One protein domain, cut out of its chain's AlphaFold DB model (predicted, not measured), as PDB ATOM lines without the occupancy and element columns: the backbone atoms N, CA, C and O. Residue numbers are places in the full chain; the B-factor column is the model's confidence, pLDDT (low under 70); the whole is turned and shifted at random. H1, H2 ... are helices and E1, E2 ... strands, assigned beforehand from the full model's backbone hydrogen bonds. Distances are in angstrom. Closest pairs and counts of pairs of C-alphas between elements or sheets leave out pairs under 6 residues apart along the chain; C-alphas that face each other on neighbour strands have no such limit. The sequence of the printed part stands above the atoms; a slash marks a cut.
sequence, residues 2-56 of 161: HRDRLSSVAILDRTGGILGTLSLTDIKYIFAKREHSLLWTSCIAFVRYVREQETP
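What this domain is: This is residues 2 to 56 of the 161 residues of the protein "CBS domain-containing protein" of Porphyra umbilicalis (UniProt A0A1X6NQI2). A two-stranded hairpin, E1 and E2, stands at one side, and three short helices gather loosely beside it. H1 follows directly from the end of E2, H1 and H2 meet at a corner by their link, and H3 crosses back near the hairpin with its residues 43 to 47, while residues 51 to 56 stick out at its far end. The printed part has 55 residues with two named strands and three named helices, in the order E1, E2, H1, H2, H3; the sheet is E1 - E2, antiparallel, and the class is mixed, helices and strands. The whole is only just compact, close to loose, with a radius of gyration of the C-alphas of 11.9 A and spans of 32 by 30 by 21 A.

How they stand to each other: E1, residues 8 to 12, and E2, residues 18 to 23, form a hairpin, antiparallel with 155 degrees between their directions. N 9 and O 22 are 2.8 A apart and N 22 and O 9 are 2.9 A apart, both within hydrogen-bond range. H3, residues 43 to 54, comes nearest to E2 at the C-alphas of Val 47 and Leu 22, 7.4 A apart. H1, residues 24 to 32, is close to H3 but not clearly touching, about perpendicular at 74 degrees; their closest C-alphas, those of Asp 26 and Val 50, are 7.6 A apart. H2, residues 36 to 40, only just touches H1, with 3 pairs of C-alphas within 8 A, and only at the corner by their link; the closest C-alphas, those of Ile 30 and His 36, are 6.7 A apart. H2 is close to H3 but not clearly touching, with the closest C-alphas, those of Leu 38 and Phe 46, 6.4 A apart. H2 is apart from E1 and E2. In H1 and H3 every O i to N i+4 pair is within hydrogen-bond range; in H2 it is 0 of 1, beside 2 of 2 O i to N i+3 pairs.

Where its parts are: E1 begins at C-alpha 8, (7.466, 28.235, 87.178), and is 13.0 A long. E2 is 14.5 A long and ends at C-alpha 23, (3.798, 29.706, 87.871). H1 is 12.1 A long, H2 7.8 A and H3 16.7 A; H3 ends at C-alpha 54, (-7.729, 38.177, 83.094).

The domain as a whole: The two C-alphas farthest apart, those of Arg 3 and Pro 56, are 35.6 A apart. The printed part has no cut, and the four links between named elements are tight. Residues 32 to 37 and 51 to 56 stand free. The mean pLDDT of the printed part is 75.3, and the model's confidence is low, under 70, at residues 2 to 6, 34 to 35 and 53 to 56.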
ATOM      1  N   HIS A   2       8.688  23.262  95.085       50.25
ATOM      2  CA  HIS A   2       9.329  23.556  96.378       50.25
ATOM      3  C   HIS A   2      10.735  22.948  96.544       50.25
ATOM      4  O   HIS A   2      11.659  23.659  96.926       50.25
ATOM      5  N   ARG A   3      10.914  21.667  96.188       54.09
ATOM      6  CA  ARG A   3      12.203  20.962  96.322       54.09
ATOM      7  C   ARG A   3      13.316  21.595  95.484       54.09
ATOM      8  O   ARG A   3      14.402  21.839  95.991       54.09
ATOM      9  N   ASP A   4      13.001  21.939  94.238       58.81
ATOM     10  CA  ASP A   4      13.984  22.448  93.272       58.81
ATOM     11  C   ASP A   4      13.986  23.992  93.197       58.81
ATOM     12  O   ASP A   4      14.586  24.577  92.302       58.81
ATOM     13  N   ARG A   5      13.271  24.667  94.117       65.12
ATOM     14  CA  ARG A   5      13.086  26.136  94.174       65.12
ATOM     15  C   ARG A   5      12.647  26.775  92.844       65.12
ATOM     16  O   ARG A   5      12.937  27.937  92.564       65.12
ATOM     17  N   LEU A   6      11.902  26.032  92.031       67.69
ATOM     18  CA  LEU A   6      11.390  26.499  90.744       67.69
ATOM     19  C   LEU A   6      10.145  27.369  90.955       67.69
ATOM     20  O   LEU A   6       9.166  26.911  91.542       67.69
ATOM     21  N   SER A   7      10.161  28.601  90.432       71.88
ATOM     22  CA  SER A   7       9.015  29.528  90.480       71.88
ATOM     23  C   SER A   7       8.026  29.394  89.310       71.88
ATOM     24  O   SER A   7       6.939  29.970  89.360       71.88
ATOM     25  N   SER A   8       8.362  28.611  88.279       80.56
ATOM     26  CA  SER A   8       7.466  28.235  87.178       80.56
ATOM     27  C   SER A   8       7.913  26.936  86.493       80.56
ATOM     28  O   SER A   8       9.056  26.501  86.658       80.56
ATOM     29  N   VAL A   9       7.015  26.364  85.694       84.12
ATOM     30  CA  VAL A   9       7.242  25.235  84.786       84.12
ATOM     31  C   VAL A   9       6.686  25.558  83.394       84.12
ATOM     32  O   VAL A   9       5.752  26.357  83.276       84.12
ATOM     33  N   ALA A  10       7.275  24.978  82.347       85.69
ATOM     34  CA  ALA A  10       6.728  25.039  80.993       85.69
ATOM     35  C   ALA A  10       5.687  23.936  80.809       85.69
ATOM     36  O   ALA A  10       5.851  22.824  81.309       85.69
ATOM     37  N   ILE A  11       4.637  24.254  80.064       85.31
ATOM     38  CA  ILE A  11       3.692  23.285  79.523       85.31
ATOM     39  C   ILE A  11       4.157  22.992  78.104       85.31
ATOM     40  O   ILE A  11       4.332  23.926  77.319       85.31
ATOM     41  N   LEU A  12       4.382  21.717  77.795       85.62
ATOM     42  CA  LEU A  12       4.867  21.268  76.495       85.62
ATOM     43  C   LEU A  12       3.789  20.467  75.766       85.62
ATOM     44  O   LEU A  12       2.951  19.821  76.397       85.62
ATOM     45  N   ASP A  13       3.838  20.489  74.442       82.44
ATOM     46  CA  ASP A  13       3.120  19.546  73.593       82.44
ATOM     47  C   ASP A  13       3.853  18.183  73.566       82.44
ATOM     48  O   ASP A  13       4.994  18.049  74.014       82.44
ATOM     49  N   ARG A  14       3.191  17.152  73.034       81.19
ATOM     50  CA  ARG A  14       3.749  15.811  72.800       81.19
ATOM     51  C   ARG A  14       5.042  15.805  71.972       81.19
ATOM     52  O   ARG A  14       5.847  14.902  72.166       81.19
ATOM     53  N   THR A  15       5.257  16.774  71.082       83.69
ATOM     54  CA  THR A  15       6.497  16.912  70.294       83.69
ATOM     55  C   THR A  15       7.620  17.639  71.043       83.69
ATOM     56  O   THR A  15       8.732  17.755  70.533       83.69
ATOM     57  N   GLY A  16       7.358  18.112  72.269       80.75
ATOM     58  CA  GLY A  16       8.303  18.885  73.074       80.75
ATOM     59  C   GLY A  16       8.272  20.391  72.799       80.75
ATOM     60  O   GLY A  16       9.083  21.120  73.365       80.75
ATOM     61  N   GLY A  17       7.348  20.880  71.967       84.06
ATOM     62  CA  GLY A  17       7.152  22.311  71.741       84.06
ATOM     63  C   GLY A  17       6.535  23.010  72.956       84.06
ATOM     64  O   GLY A  17       5.661  22.453  73.616       84.06
ATOM     65  N   ILE A  18       6.956  24.237  73.265       84.12
ATOM     66  CA  ILE A  18       6.368  25.019  74.359       84.12
ATOM     67  C   ILE A  18       4.960  25.515  73.990       84.12
ATOM     68  O   ILE A  18       4.744  26.132  72.946       84.12
ATOM     69  N   LEU A  19       3.998  25.245  74.873       82.19
ATOM     70  CA  LEU A  19       2.613  25.714  74.783       82.19
ATOM     71  C   LEU A  19       2.339  26.884  75.728       82.19
ATOM     72  O   LEU A  19       1.475  27.710  75.459       82.19
ATOM     73  N   GLY A  20       3.058  26.970  76.849       81.12
ATOM     74  CA  GLY A  20       2.851  28.036  77.821       81.12
ATOM     75  C   GLY A  20       3.587  27.811  79.132       81.12
ATOM     76  O   GLY A  20       4.473  26.961  79.237       81.12
ATOM     77  N   THR A  21       3.210  28.577  80.153       83.12
ATOM     78  CA  THR A  21       3.852  28.535  81.473       83.12
ATOM     79  C   THR A  21       2.839  28.433  82.592       83.12
ATOM     80  O   THR A  21       1.813  29.104  82.546       83.12
ATOM     81  N   LEU A  22       3.193  27.684  83.634       84.69
ATOM     82  CA  LEU A  22       2.475  27.654  84.902       84.69
ATOM     83  C   LEU A  22       3.421  28.082  86.027       84.69
ATOM     84  O   LEU A  22       4.544  27.585  86.135       84.69
ATOM     85  N   SER A  23       2.994  29.027  86.853       81.50
ATOM     86  CA  SER A  23       3.798  29.706  87.871       81.50
ATOM     87  C   SER A  23       3.181  29.614  89.268       81.50
ATOM     88  O   SER A  23       2.026  29.232  89.451       81.50
ATOM     89  N   LEU A  24       3.953  30.013  90.283       75.88
ATOM     90  CA  LEU A  24       3.442  30.142  91.651       75.88
ATOM     91  C   LEU A  24       2.298  31.166  91.768       75.88
ATOM     92  O   LEU A  24       1.487  31.046  92.684       75.88
ATOM     93  N   THR A  25       2.217  32.158  90.876       77.50
ATOM     94  CA  THR A  25       1.103  33.122  90.846       77.50
ATOM     95  C   THR A  25      -0.200  32.429  90.476       77.50
ATOM     96  O   THR A  25      -1.211  32.644  91.137       77.50
ATOM     97  N   ASP A  26      -0.156  31.522  89.502       76.88
ATOM     98  CA  ASP A  26      -1.335  30.765  89.087       76.88
ATOM     99  C   ASP A  26      -1.795  29.820  90.211       76.88
ATOM    100  O   ASP A  26      -2.983  29.710  90.501       76.88
ATOM    101  N   ILE A  27      -0.852  29.219  90.947       78.38
ATOM    102  CA  ILE A  27      -1.172  28.426  92.145       78.38
ATOM    103  C   ILE A  27      -1.838  29.301  93.214       78.38
ATOM    104  O   ILE A  27      -2.873  28.924  93.764       78.38
ATOM    105  N   LYS A  28      -1.288  30.489  93.499       77.88
ATOM    106  CA  LYS A  28      -1.905  31.442  94.437       77.88
ATOM    107  C   LYS A  28      -3.322  31.816  94.005       77.88
ATOM    108  O   LYS A  28      -4.191  31.918  94.866       77.88
ATOM    109  N   TYR A  29      -3.562  31.975  92.705       75.81
ATOM    110  CA  TYR A  29      -4.882  32.279  92.162       75.81
ATOM    111  C   TYR A  29      -5.908  31.179  92.480       75.81
ATOM    112  O   TYR A  29      -6.982  31.488  92.996       75.81
ATOM    113  N   ILE A  30      -5.551  29.901  92.285       76.62
ATOM    114  CA  ILE A  30      -6.421  28.755  92.619       76.62
ATOM    115  C   ILE A  30      -6.855  28.800  94.088       76.62
ATOM    116  O   ILE A  30      -8.039  28.682  94.408       76.62
ATOM    117  N   PHE A  31      -5.894  28.985  94.994       76.19
ATOM    118  CA  PHE A  31      -6.174  28.999  96.430       76.19
ATOM    119  C   PHE A  31      -6.932  30.256  96.870       76.19
ATOM    120  O   PHE A  31      -7.798  30.164  97.740       76.19
ATOM    121  N   ALA A  32      -6.665  31.410  96.253       77.38
ATOM    122  CA  ALA A  32      -7.368  32.656  96.548       77.38
ATOM    123  C   ALA A  32      -8.852  32.599  96.150       77.38
ATOM    124  O   ALA A  32      -9.698  33.129  96.867       77.38
ATOM    125  N   LYS A  33      -9.182  31.920  95.043       74.75
ATOM    126  CA  LYS A  33     -10.564  31.762  94.563       74.75
ATOM    127  C   LYS A  33     -11.349  30.653  95.278       74.75
ATOM    128  O   LYS A  33     -12.548  30.548  95.066       74.75
ATOM    129  N   ARG A  34     -10.703  29.844  96.136       67.44
ATOM    130  CA  ARG A  34     -11.277  28.643  96.791       67.44
ATOM    131  C   ARG A  34     -11.900  27.630  95.816       67.44
ATOM    132  O   ARG A  34     -12.652  26.746  96.220       67.44
ATOM    133  N   GLU A  35     -11.545  27.703  94.538       68.06
ATOM    134  CA  GLU A  35     -12.014  26.793  93.493       68.06
ATOM    135  C   GLU A  35     -11.088  25.577  93.412       68.06
ATOM    136  O   GLU A  35     -10.389  25.337  92.428       68.06
ATOM    137  N   HIS A  36     -11.079  24.777  94.480       74.19
ATOM    138  CA  HIS A  36     -10.217  23.593  94.594       74.19
ATOM    139  C   HIS A  36     -10.493  22.529  93.521       74.19
ATOM    140  O   HIS A  36      -9.645  21.672  93.283       74.19
ATOM    141  N   SER A  37     -11.643  22.604  92.841       75.56
ATOM    142  CA  SER A  37     -11.969  21.752  91.692       75.56
ATOM    143  C   SER A  37     -10.970  21.923  90.537       75.56
ATOM    144  O   SER A  37     -10.642  20.958  89.851       75.56
ATOM    145  N   LEU A  38     -10.391  23.121  90.373       72.44
ATOM    146  CA  LEU A  38      -9.421  23.410  89.311       72.44
ATOM    147  C   LEU A  38      -8.116  22.620  89.457       72.44
ATOM    148  O   LEU A  38      -7.464  22.345  88.451       72.44
ATOM    149  N   LEU A  39      -7.763  22.200  90.678       78.44
ATOM    150  CA  LEU A  39      -6.590  21.351  90.929       78.44
ATOM    151  C   LEU A  39      -6.697  19.986  90.235       78.44
ATOM    152  O   LEU A  39      -5.676  19.345  89.999       78.44
ATOM    153  N   TRP A  40      -7.916  19.553  89.910       79.75
ATOM    154  CA  TRP A  40      -8.198  18.267  89.273       79.75
ATOM    155  C   TRP A  40      -8.333  18.362  87.748       79.75
ATOM    156  O   TRP A  40      -8.610  17.362  87.090       79.75
ATOM    157  N   THR A  41      -8.137  19.548  87.169       79.81
ATOM    158  CA  THR A  41      -8.187  19.766  85.717       79.81
ATOM    159  C   THR A  41      -6.797  19.670  85.081       79.81
ATOM    160  O   THR A  41      -5.774  19.723  85.766       79.81
ATOM    161  N   SER A  42      -6.730  19.512  83.754       81.50
ATOM    162  CA  SER A  42      -5.441  19.517  83.051       81.50
ATOM    163  C   SER A  42      -4.789  20.903  83.110       81.50
ATOM    164  O   SER A  42      -5.481  21.921  83.128       81.50
ATOM    165  N   CYS A  43      -3.453  20.973  83.076       79.12
ATOM    166  CA  CYS A  43      -2.742  22.257  83.105       79.12
ATOM    167  C   CYS A  43      -3.171  23.193  81.965       79.12
ATOM    168  O   CYS A  43      -3.264  24.396  82.171       79.12
ATOM    169  N   ILE A  44      -3.477  22.648  80.783       77.94
ATOM    170  CA  ILE A  44      -3.994  23.423  79.647       77.94
ATOM    171  C   ILE A  44      -5.380  23.993  79.965       77.94
ATOM    172  O   ILE A  44      -5.606  25.181  79.757       77.94
ATOM    173  N   ALA A  45      -6.297  23.175  80.493       80.19
ATOM    174  CA  ALA A  45      -7.638  23.633  80.860       80.19
ATOM    175  C   ALA A  45      -7.584  24.718  81.945       80.19
ATOM    176  O   ALA A  45      -8.271  25.730  81.850       80.19
ATOM    177  N   PHE A  46      -6.707  24.542  82.930       81.69
ATOM    178  CA  PHE A  46      -6.483  25.526  83.974       81.69
ATOM    179  C   PHE A  46      -5.904  26.845  83.435       81.69
ATOM    180  O   PHE A  46      -6.418  27.913  83.759       81.69
ATOM    181  N   VAL A  47      -4.867  26.802  82.590       77.44
ATOM    182  CA  VAL A  47      -4.283  28.032  82.033       77.44
ATOM    183  C   VAL A  47      -5.283  28.754  81.123       77.44
ATOM    184  O   VAL A  47      -5.364  29.978  81.205       77.44
ATOM    185  N   ARG A  48      -6.105  28.038  80.337       79.12
ATOM    186  CA  ARG A  48      -7.242  28.651  79.616       79.12
ATOM    187  C   ARG A  48      -8.155  29.404  80.569       79.12
ATOM    188  O   ARG A  48      -8.367  30.596  80.382       79.12
ATOM    189  N   TYR A  49      -8.609  28.724  81.618       79.69
ATOM    190  CA  TYR A  49      -9.526  29.292  82.597       79.69
ATOM    191  C   TYR A  49      -8.980  30.573  83.243       79.69
ATOM    192  O   TYR A  49      -9.686  31.571  83.328       79.69
ATOM    193  N   VAL A  50      -7.708  30.586  83.660       76.69
ATOM    194  CA  VAL A  50      -7.089  31.784  84.255       76.69
ATOM    195  C   VAL A  50      -7.020  32.935  83.250       76.69
ATOM    196  O   VAL A  50      -7.368  34.065  83.585       76.69
ATOM    197  N   ARG A  51      -6.608  32.671  82.004       72.94
ATOM    198  CA  ARG A  51      -6.440  33.726  80.988       72.94
ATOM    199  C   ARG A  51      -7.769  34.286  80.481       72.94
ATOM    200  O   ARG A  51      -7.856  35.481  80.204       72.94
ATOM    201  N   GLU A  52      -8.813  33.468  80.428       74.62
ATOM    202  CA  GLU A  52     -10.182  33.907  80.123       74.62
ATOM    203  C   GLU A  52     -10.748  34.863  81.187       74.62
ATOM    204  O   GLU A  52     -11.602  35.690  80.879       74.62
ATOM    205  N   GLN A  53     -10.252  34.798  82.426       65.25
ATOM    206  CA  GLN A  53     -10.661  35.686  83.522       65.25
ATOM    207  C   GLN A  53      -9.869  37.006  83.549       65.25
ATOM    208  O   GLN A  53     -10.391  38.032  83.980       65.25
ATOM    209  N   GLU A  54      -8.607  36.994  83.108       62.59
ATOM    210  CA  GLU A  54      -7.729  38.177  83.094       62.59
ATOM    211  C   GLU A  54      -7.966  39.098  81.891       62.59
ATOM    212  O   GLU A  54      -7.763  40.309  81.980       62.59
ATOM    213  N   THR A  55      -8.420  38.538  80.771       48.25
ATOM    214  CA  THR A  55      -8.844  39.302  79.596       48.25
ATOM    215  C   THR A  55     -10.342  39.122  79.403       48.25
ATOM    216  O   THR A  55     -10.742  38.099  78.848       48.25
ATOM    217  N   PRO A  56     -11.194  40.094  79.788       43.53
ATOM    218  CA  PRO A  56     -12.548  40.125  79.268       43.53
ATOM    219  C   PRO A  56     -12.421  40.361  77.765       43.53
ATOM    220  O   PRO A  56     -12.212  41.484  77.309       43.53
TER     221      PRO A  56